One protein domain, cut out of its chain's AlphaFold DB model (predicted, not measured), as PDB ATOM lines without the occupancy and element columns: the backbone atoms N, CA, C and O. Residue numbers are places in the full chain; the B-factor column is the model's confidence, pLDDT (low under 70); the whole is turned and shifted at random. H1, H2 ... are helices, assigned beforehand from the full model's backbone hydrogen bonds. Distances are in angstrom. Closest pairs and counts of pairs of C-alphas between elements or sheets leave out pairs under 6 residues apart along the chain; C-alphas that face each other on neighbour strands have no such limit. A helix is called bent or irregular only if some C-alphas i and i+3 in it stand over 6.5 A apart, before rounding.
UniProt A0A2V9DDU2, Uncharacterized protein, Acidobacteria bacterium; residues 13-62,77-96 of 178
ATOM      1  N   VAL A  13     -42.166  43.444 -23.186       75.94
ATOM      2  CA  VAL A  13     -42.997  43.360 -21.982       75.94
ATOM      3  C   VAL A  13     -42.187  43.577 -20.698       75.94
ATOM      4  O   VAL A  13     -42.653  44.271 -19.805       75.94
ATOM      5  N   GLY A  14     -40.968  43.043 -20.603       69.12
ATOM      6  CA  GLY A  14     -40.104  43.217 -19.435       69.12
ATOM      7  C   GLY A  14     -39.638  44.662 -19.255       69.12
ATOM      8  O   GLY A  14     -39.658  45.173 -18.140       69.12
ATOM      9  N   ALA A  15     -39.296  45.346 -20.350       78.94
ATOM     10  CA  ALA A  15     -38.927  46.760 -20.308       78.94
ATOM     11  C   ALA A  15     -40.128  47.646 -19.940       78.94
ATOM     12  O   ALA A  15     -40.001  48.532 -19.100       78.94
ATOM     13  N   LEU A  16     -41.310  47.364 -20.498       83.81
ATOM     14  CA  LEU A  16     -42.553  48.056 -20.140       83.81
ATOM     15  C   LEU A  16     -42.923  47.859 -18.665       83.81
ATOM     16  O   LEU A  16     -43.297  48.821 -18.000       83.81
ATOM     17  N   LEU A  17     -42.776  46.640 -18.137       82.19
ATOM     18  CA  LEU A  17     -43.001  46.352 -16.719       82.19
ATOM     19  C   LEU A  17     -41.998  47.080 -15.826       82.19
ATOM     20  O   LEU A  17     -42.401  47.607 -14.796       82.19
ATOM     21  N   LEU A  18     -40.725  47.150 -16.226       83.19
ATOM     22  CA  LEU A  18     -39.696  47.874 -15.480       83.19
ATOM     23  C   LEU A  18     -39.978  49.381 -15.448       83.19
ATOM     24  O   LEU A  18     -39.867  50.001 -14.393       83.19
ATOM     25  N   ILE A  19     -40.401  49.956 -16.576       87.06
ATOM     26  CA  ILE A  19     -40.806  51.364 -16.666       87.06
ATOM     27  C   ILE A  19     -42.035  51.622 -15.790       87.06
ATOM     28  O   ILE A  19     -42.052  52.596 -15.042       87.06
ATOM     29  N   ALA A  20     -43.037  50.740 -15.825       82.31
ATOM     30  CA  ALA A  20     -44.223  50.857 -14.980       82.31
ATOM     31  C   ALA A  20     -43.881  50.740 -13.484       82.31
ATOM     32  O   ALA A  20     -44.384  51.522 -12.683       82.31
ATOM     33  N   PHE A  21     -42.988  49.817 -13.108       82.81
ATOM     34  CA  PHE A  21     -42.504  49.677 -11.732       82.81
ATOM     35  C   PHE A  21     -41.728  50.914 -11.274       82.81
ATOM     36  O   PHE A  21     -41.945  51.394 -10.166       82.81
ATOM     37  N   GLY A  22     -40.863  51.454 -12.135       80.06
ATOM     38  CA  GLY A  22     -40.122  52.682 -11.862       80.06
ATOM     39  C   GLY A  22     -41.042  53.894 -11.715       80.06
ATOM     40  O   GLY A  22     -40.892  54.665 -10.773       80.06
ATOM     41  N   ALA A  23     -42.043  54.029 -12.587       83.50
ATOM     42  CA  ALA A  23     -43.051  55.082 -12.499       83.50
ATOM     43  C   ALA A  23     -43.915  54.947 -11.236       83.50
ATOM     44  O   ALA A  23     -44.196  55.946 -10.580       83.50
ATOM     45  N   LEU A  24     -44.286  53.720 -10.858       74.88
ATOM     46  CA  LEU A  24     -45.007  53.435  -9.616       74.88
ATOM     47  C   LEU A  24     -44.162  53.783  -8.385       74.88
ATOM     48  O   LEU A  24     -44.684  54.366  -7.442       74.88
ATOM     49  N   PHE A  25     -42.864  53.471  -8.406       72.69
ATOM     50  CA  PHE A  25     -41.932  53.817  -7.331       72.69
ATOM     51  C   PHE A  25     -41.749  55.336  -7.211       72.69
ATOM     52  O   PHE A  25     -41.767  55.885  -6.111       72.69
ATOM     53  N   LEU A  26     -41.657  56.035  -8.344       78.62
ATOM     54  CA  LEU A  26     -41.562  57.494  -8.389       78.62
ATOM     55  C   LEU A  26     -42.857  58.166  -7.907       78.62
ATOM     56  O   LEU A  26     -42.809  59.154  -7.177       78.62
ATOM     57  N   TYR A  27     -44.011  57.597  -8.259       70.88
ATOM     58  CA  TYR A  27     -45.318  58.034  -7.770       70.88
ATOM     59  C   TYR A  27     -45.487  57.779  -6.265       70.88
ATOM     60  O   TYR A  27     -45.971  58.654  -5.549       70.88
ATOM     61  N   ALA A  28     -45.028  56.627  -5.766       60.91
ATOM     62  CA  ALA A  28     -45.028  56.303  -4.341       60.91
ATOM     63  C   ALA A  28     -44.141  57.264  -3.530       60.91
ATOM     64  O   ALA A  28     -44.524  57.676  -2.441       60.91
ATOM     65  N   ASN A  29     -43.009  57.712  -4.086       70.56
ATOM     66  CA  ASN A  29     -42.153  58.718  -3.450       70.56
ATOM     67  C   ASN A  29     -42.823  60.104  -3.335       70.56
ATOM     68  O   ASN A  29     -42.506  60.876  -2.436       70.56
ATOM     69  N   PHE A  30     -43.755  60.438  -4.233       70.69
ATOM     70  CA  PHE A  30     -44.448  61.734  -4.236       70.69
ATOM     71  C   PHE A  30     -45.636  61.798  -3.256       70.69
ATOM     72  O   PHE A  30     -46.169  62.877  -2.995       70.69
ATOM     73  N   ARG A  31     -46.073  60.650  -2.721       60.44
ATOM     74  CA  ARG A  31     -47.173  60.511  -1.753       60.44
ATOM     75  C   ARG A  31     -46.745  59.534  -0.643       60.44
ATOM     76  O   ARG A  31     -47.155  58.375  -0.690       60.44
ATOM     77  N   PRO A  32     -45.978  59.981   0.372       58.22
ATOM     78  CA  PRO A  32     -45.484  59.120   1.461       58.22
ATOM     79  C   PRO A  32     -46.597  58.428   2.266       58.22
ATOM     80  O   PRO A  32     -46.387  57.404   2.906       58.22
ATOM     81  N   GLU A  33     -47.812  58.970   2.210       59.41
ATOM     82  CA  GLU A  33     -49.015  58.407   2.829       59.41
ATOM     83  C   GLU A  33     -49.640  57.234   2.052       59.41
ATOM     84  O   GLU A  33     -50.489  56.514   2.583       59.41
ATOM     85  N   TRP A  34     -49.194  56.975   0.820       60.88
ATOM     86  CA  TRP A  34     -49.570  55.787   0.056       60.88
ATOM     87  C   TRP A  34     -48.514  54.699   0.248       60.88
ATOM     88  O   TRP A  34     -47.562  54.586  -0.518       60.88
ATOM     89  N   ASN A  35     -48.680  53.885   1.293       64.69
ATOM     90  CA  ASN A  35     -47.796  52.759   1.571       64.69
ATOM     91  C   ASN A  35     -48.363  51.457   0.956       64.69
ATOM     92  O   ASN A  35     -49.267  50.851   1.539       64.69
ATOM     93  N   PRO A  36     -47.868  50.990  -0.210       65.31
ATOM     94  CA  PRO A  36     -48.325  49.744  -0.823       65.31
ATOM     95  C   PRO A  36     -47.762  48.500  -0.121       65.31
ATOM     96  O   PRO A  36     -48.284  47.400  -0.323       65.31
ATOM     97  N   TRP A  37     -46.717  48.641   0.707       68.00
ATOM     98  CA  TRP A  37     -46.045  47.497   1.320       68.00
ATOM     99  C   TRP A  37     -46.928  46.663   2.249       68.00
ATOM    100  O   TRP A  37     -46.903  45.443   2.100       68.00
ATOM    101  N   PRO A  38     -47.747  47.251   3.144       69.44
ATOM    102  CA  PRO A  38     -48.714  46.518   3.958       69.44
ATOM    103  C   PRO A  38     -49.703  45.700   3.129       69.44
ATOM    104  O   PRO A  38     -50.132  44.628   3.543       69.44
ATOM    105  N   LEU A  39     -50.075  46.193   1.945       66.75
ATOM    106  CA  LEU A  39     -50.971  45.475   1.050       66.75
ATOM    107  C   LEU A  39     -50.233  44.298   0.404       66.75
ATOM    108  O   LEU A  39     -50.691  43.161   0.469       66.75
ATOM    109  N   VAL A  40     -49.043  44.520  -0.150       69.06
ATOM    110  CA  VAL A  40     -48.265  43.433  -0.764       69.06
ATOM    111  C   VAL A  40     -47.882  42.366   0.272       69.06
ATOM    112  O   VAL A  40     -48.045  41.177   0.001       69.06
ATOM    113  N   SER A  41     -47.483  42.753   1.487       67.44
ATOM    114  CA  SER A  41     -47.176  41.826   2.589       67.44
ATOM    115  C   SER A  41     -48.413  41.113   3.161       67.44
ATOM    116  O   SER A  41     -48.289  40.016   3.708       67.44
ATOM    117  N   ARG A  42     -49.618  41.668   2.988       72.25
ATOM    118  CA  ARG A  42     -50.882  41.013   3.362       72.25
ATOM    119  C   ARG A  42     -51.397  40.046   2.296       72.25
ATOM    120  O   ARG A  42     -51.974  39.019   2.645       72.25
ATOM    121  N   TYR A  43     -51.201  40.354   1.012       74.56
ATOM    122  CA  TYR A  43     -51.796  39.610  -0.108       74.56
ATOM    123  C   TYR A  43     -50.811  38.692  -0.865       74.56
ATOM    124  O   TYR A  43     -51.264  37.846  -1.640       74.56
ATOM    125  N   TRP A  44     -49.493  38.746  -0.617       77.00
ATOM    126  CA  TRP A  44     -48.539  37.776  -1.195       77.00
ATOM    127  C   TRP A  44     -48.866  36.294  -0.908       77.00
ATOM    128  O   TRP A  44     -48.632  35.485  -1.812       77.00
ATOM    129  N   PRO A  45     -49.459  35.885   0.240       73.81
ATOM    130  CA  PRO A  45     -49.794  34.478   0.454       73.81
ATOM    131  C   PRO A  45     -50.860  34.003  -0.538       73.81
ATOM    132  O   PRO A  45     -50.808  32.874  -1.017       73.81
ATOM    133  N   LEU A  46     -51.799  34.880  -0.910       76.31
ATOM    134  CA  LEU A  46     -52.834  34.575  -1.898       76.31
ATOM    135  C   LEU A  46     -52.244  34.407  -3.301       76.31
ATOM    136  O   LEU A  46     -52.685  33.524  -4.035       76.31
ATOM    137  N   LEU A  47     -51.215  35.185  -3.655       77.50
ATOM    138  CA  LEU A  47     -50.490  35.005  -4.917       77.50
ATOM    139  C   LEU A  47     -49.799  33.637  -4.974       77.50
ATOM    140  O   LEU A  47     -49.855  32.978  -6.011       77.50
ATOM    141  N   LEU A  48     -49.218  33.166  -3.865       72.88
ATOM    142  CA  LEU A  48     -48.628  31.823  -3.788       72.88
ATOM    143  C   LEU A  48     -49.675  30.709  -3.861       72.88
ATOM    144  O   LEU A  48     -49.457  29.717  -4.557       72.88
ATOM    145  N   ILE A  49     -50.820  30.876  -3.195       73.94
ATOM    146  CA  ILE A  49     -51.941  29.931  -3.283       73.94
ATOM    147  C   ILE A  49     -52.443  29.848  -4.728       73.94
ATOM    148  O   ILE A  49     -52.595  28.753  -5.271       73.94
ATOM    149  N   PHE A  50     -52.630  30.993  -5.388       76.81
ATOM    150  CA  PHE A  50     -53.033  31.054  -6.790       76.81
ATOM    151  C   PHE A  50     -51.992  30.409  -7.718       76.81
ATOM    152  O   PHE A  50     -52.350  29.644  -8.614       76.81
ATOM    153  N   LEU A  51     -50.697  30.632  -7.469       75.38
ATOM    154  CA  LEU A  51     -49.606  29.993  -8.210       75.38
ATOM    155  C   LEU A  51     -49.612  28.462  -8.034       75.38
ATOM    156  O   LEU A  51     -49.420  27.721  -9.003       75.38
ATOM    157  N   GLY A  52     -49.899  27.986  -6.820       70.69
ATOM    158  CA  GLY A  52     -50.115  26.569  -6.530       70.69
ATOM    159  C   GLY A  52     -51.310  25.987  -7.293       70.69
ATOM    160  O   GLY A  52     -51.200  24.913  -7.885       70.69
ATOM    161  N   LEU A  53     -52.425  26.720  -7.361       75.56
ATOM    162  CA  LEU A  53     -53.630  26.331  -8.105       75.56
ATOM    163  C   LEU A  53     -53.398  26.247  -9.621       75.56
ATOM    164  O   LEU A  53     -53.870  25.306 -10.260       75.56
ATOM    165  N   VAL A  54     -52.648  27.186 -10.207       70.88
ATOM    166  CA  VAL A  54     -52.288  27.146 -11.638       70.88
ATOM    167  C   VAL A  54     -51.463  25.894 -11.951       70.88
ATOM    168  O   VAL A  54     -51.794  25.161 -12.884       70.88
ATOM    169  N   LYS A  55     -50.459  25.590 -11.120       66.25
ATOM    170  CA  LYS A  55     -49.659  24.356 -11.213       66.25
ATOM    171  C   LYS A  55     -50.511  23.093 -11.075       66.25
ATOM    172  O   LYS A  55     -50.298  22.132 -11.812       66.25
ATOM    173  N   LEU A  56     -51.478  23.093 -10.159       68.81
ATOM    174  CA  LEU A  56     -52.384  21.967  -9.937       68.81
ATOM    175  C   LEU A  56     -53.276  21.720 -11.159       68.81
ATOM    176  O   LEU A  56     -53.419  20.588 -11.619       68.81
ATOM    177  N   ARG A  57     -53.824  22.789 -11.741       70.19
ATOM    178  CA  ARG A  57     -54.617  22.718 -12.970       70.19
ATOM    179  C   ARG A  57     -53.802  22.166 -14.140       70.19
ATOM    180  O   ARG A  57     -54.320  21.348 -14.896       70.19
ATOM    181  N   ASP A  58     -52.551  22.584 -14.288       64.50
ATOM    182  CA  ASP A  58     -51.681  22.098 -15.364       64.50
ATOM    183  C   ASP A  58     -51.294  20.625 -15.158       64.50
ATOM    184  O   ASP A  58     -51.267  19.854 -16.119       64.50
ATOM    185  N   HIS A  59     -51.118  20.197 -13.905       60.28
ATOM    186  CA  HIS A  59     -50.923  18.789 -13.559       60.28
ATOM    187  C   HIS A  59     -52.135  17.924 -13.952       60.28
ATOM    188  O   HIS A  59     -51.970  16.840 -14.511       60.28
ATOM    189  N   PHE A  60     -53.358  18.422 -13.747       65.62
ATOM    190  CA  PHE A  60     -54.575  17.718 -14.166       65.62
ATOM    191  C   PHE A  60     -54.826  17.757 -15.681       65.62
ATOM    192  O   PHE A  60     -55.454  16.841 -16.213       65.62
ATOM    193  N   ARG A  61     -54.320  18.769 -16.398       58.88
ATOM    194  CA  ARG A  61     -54.463  18.887 -17.864       58.88
ATOM    195  C   ARG A  61     -53.493  18.002 -18.658       58.88
ATOM    196  O   ARG A  61     -53.747  17.755 -19.833       58.88
ATOM    197  N   LEU A  62     -52.420  17.495 -18.045       53.56
ATOM    198  CA  LEU A  62     -51.357  16.733 -18.725       53.56
ATOM    199  C   LEU A  62     -51.424  15.205 -18.532       53.56
ATOM    200  O   LEU A  62     -50.449  14.508 -18.794       53.56
ATOM    201  N   GLY A  77     -40.187  18.173  -1.738       59.75
ATOM    202  CA  GLY A  77     -39.443  19.430  -1.714       59.75
ATOM    203  C   GLY A  77     -40.239  20.663  -2.159       59.75
ATOM    204  O   GLY A  77     -40.100  21.706  -1.539       59.75
ATOM    205  N   ALA A  78     -41.122  20.578  -3.160       67.06
ATOM    206  CA  ALA A  78     -41.941  21.719  -3.586       67.06
ATOM    207  C   ALA A  78     -42.975  22.122  -2.519       67.06
ATOM    208  O   ALA A  78     -43.192  23.308  -2.277       67.06
ATOM    209  N   ILE A  79     -43.573  21.135  -1.845       66.88
ATOM    210  CA  ILE A  79     -44.507  21.365  -0.734       66.88
ATOM    211  C   ILE A  79     -43.738  21.883   0.488       66.88
ATOM    212  O   ILE A  79     -44.165  22.852   1.112       66.88
ATOM    213  N   ALA A  80     -42.568  21.310   0.784       68.31
ATOM    214  CA  ALA A  80     -41.698  21.770   1.861       68.31
ATOM    215  C   ALA A  80     -41.223  23.218   1.645       68.31
ATOM    216  O   ALA A  80     -41.246  24.004   2.585       68.31
ATOM    217  N   VAL A  81     -40.868  23.605   0.414       73.12
ATOM    218  CA  VAL A  81     -40.475  24.984   0.069       73.12
ATOM    219  C   VAL A  81     -41.658  25.946   0.174       73.12
ATOM    220  O   VAL A  81     -41.479  27.059   0.657       73.12
ATOM    221  N   LEU A  82     -42.871  25.532  -0.211       71.00
ATOM    222  CA  LEU A  82     -44.078  26.346  -0.022       71.00
ATOM    223  C   LEU A  82     -44.391  26.574   1.461       71.00
ATOM    224  O   LEU A  82     -44.669  27.705   1.851       71.00
ATOM    225  N   ILE A  83     -44.310  25.528   2.287       77.94
ATOM    226  CA  ILE A  83     -44.508  25.638   3.739       77.94
ATOM    227  C   ILE A  83     -43.403  26.499   4.359       77.94
ATOM    228  O   ILE A  83     -43.701  27.367   5.175       77.94
ATOM    229  N   LEU A  84     -42.147  26.321   3.944       76.19
ATOM    230  CA  LEU A  84     -41.022  27.124   4.417       76.19
ATOM    231  C   LEU A  84     -41.188  28.602   4.043       76.19
ATOM    232  O   LEU A  84     -40.993  29.457   4.896       76.19
ATOM    233  N   LEU A  85     -41.603  28.907   2.810       74.62
ATOM    234  CA  LEU A  85     -41.906  30.274   2.375       74.62
ATOM    235  C   LEU A  85     -43.077  30.869   3.159       74.62
ATOM    236  O   LEU A  85     -43.000  32.028   3.559       74.62
ATOM    237  N   LEU A  86     -44.125  30.082   3.424       76.19
ATOM    238  CA  LEU A  86     -45.265  30.505   4.237       76.19
ATOM    239  C   LEU A  86     -44.826  30.845   5.669       76.19
ATOM    240  O   LEU A  86     -45.139  31.923   6.170       76.19
ATOM    241  N   LEU A  87     -44.058  29.957   6.306       72.75
ATOM    242  CA  LEU A  87     -43.523  30.165   7.653       72.75
ATOM    243  C   LEU A  87     -42.550  31.346   7.698       72.75
ATOM    244  O   LEU A  87     -42.622  32.147   8.627       72.75
ATOM    245  N   PHE A  88     -41.689  31.496   6.690       76.06
ATOM    246  CA  PHE A  88     -40.736  32.600   6.593       76.06
ATOM    247  C   PHE A  88     -41.444  33.944   6.420       76.06
ATOM    248  O   PHE A  88     -41.112  34.906   7.103       76.06
ATOM    249  N   GLY A  89     -42.477  34.013   5.582       67.81
ATOM    250  CA  GLY A  89     -43.250  35.240   5.428       67.81
ATOM    251  C   GLY A  89     -44.112  35.578   6.647       67.81
ATOM    252  O   GLY A  89     -44.235  36.751   6.992       67.81
ATOM    253  N   VAL A  90     -44.633  34.579   7.373       66.56
ATOM    254  CA  VAL A  90     -45.280  34.808   8.679       66.56
ATOM    255  C   VAL A  90     -44.257  35.301   9.708       66.56
ATOM    256  O   VAL A  90     -44.527  36.269  10.416       66.56
ATOM    257  N   ALA A  91     -43.066  34.702   9.760       66.00
ATOM    258  CA  ALA A  91     -41.989  35.134  10.647       66.00
ATOM    259  C   ALA A  91     -41.548  36.580  10.355       66.00
ATOM    260  O   ALA A  91     -41.428  37.374  11.284       66.00
ATOM    261  N   LEU A  92     -41.408  36.952   9.078       62.88
ATOM    262  CA  LEU A  92     -41.106  38.326   8.668       62.88
ATOM    263  C   LEU A  92     -42.251  39.298   8.974       62.88
ATOM    264  O   LEU A  92     -41.994  40.415   9.414       62.88
ATOM    265  N   SER A  93     -43.514  38.886   8.813       60.31
ATOM    266  CA  SER A  93     -44.665  39.737   9.158       60.31
ATOM    267  C   SER A  93     -44.780  40.019  10.659       60.31
ATOM    268  O   SER A  93     -45.231  41.094  11.041       60.31
ATOM    269  N   ARG A  94     -44.305  39.104  11.516       57.94
ATOM    270  CA  ARG A  94     -44.202  39.337  12.966       57.94
ATOM    271  C   ARG A  94     -43.047  40.271  13.347       57.94
ATOM    272  O   ARG A  94     -43.013  40.733  14.479       57.94
ATOM    273  N   GLY A  95     -42.125  40.547  12.420       53.97
ATOM    274  CA  GLY A  95     -41.021  41.495  12.590       53.97
ATOM    275  C   GLY A  95     -41.333  42.925  12.133       53.97
ATOM    276  O   GLY A  95     -40.506  43.813  12.330       53.97
ATOM    277  N   VAL A  96     -42.507  43.180  11.537       54.06
ATOM    278  CA  VAL A  96     -42.941  44.542  11.192       54.06
ATOM    279  C   VAL A  96     -43.416  45.224  12.473       54.06
ATOM    280  O   VAL A  96     -44.563  45.084  12.885       54.06
TER     281      VAL A  96
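AT A GLANCE: This is residues 13 to 62 and 77 to 96 of the 178 residues of an uncharacterized protein of Acidobacteria bacterium (UniProt A0A2V9DDU2). Long helix H2, kinked near residue 44, has H3 alongside it running the opposite way, while H1 is set off from both, joined to H2 by a short link. This is a flat, open arrangement with few contacts. The 70 printed residues hold three named helices, H1, H2, H3 in order, and no named strand: all helix. It is only just loose, close to extended, with a radius of gyration of the C-alphas of 16.2 A and spans of 46 by 35 by 15 A.

HOW THE PARTS SIT: H1, residues 13 to 30, is apart from H2, residues 37 to 61, and from H3, residues 77 to 93. H2 and H3 are close but not clearly touching; their closest C-alphas, of Pro 45 and Leu 86, are 7.1 A apart. They run opposite ways at a shallow tilt of 12 degrees. Every O i to N i+4 pair is within hydrogen-bond range in H1 and H3, and 19 of 21 in H2.

IN THESE COORDINATES: H1 begins at C-alpha 13 (-42.997, 43.360, -21.982) and is 25.6 A long. H2 is 35.5 A long and irregular: C-alphas 42 and 45 are 7.2 A apart. H3, 23.6 A long, ends at C-alpha 93 (-44.665, 39.737, 9.158).

THE WHOLE: Residues 63 to 76 are not printed; C-alphas 62 and 77 are 20.9 A apart. Mean pLDDT of the printed part is 70.3, with 32 residues under 70, among them 31 to 41 and 89 to 96.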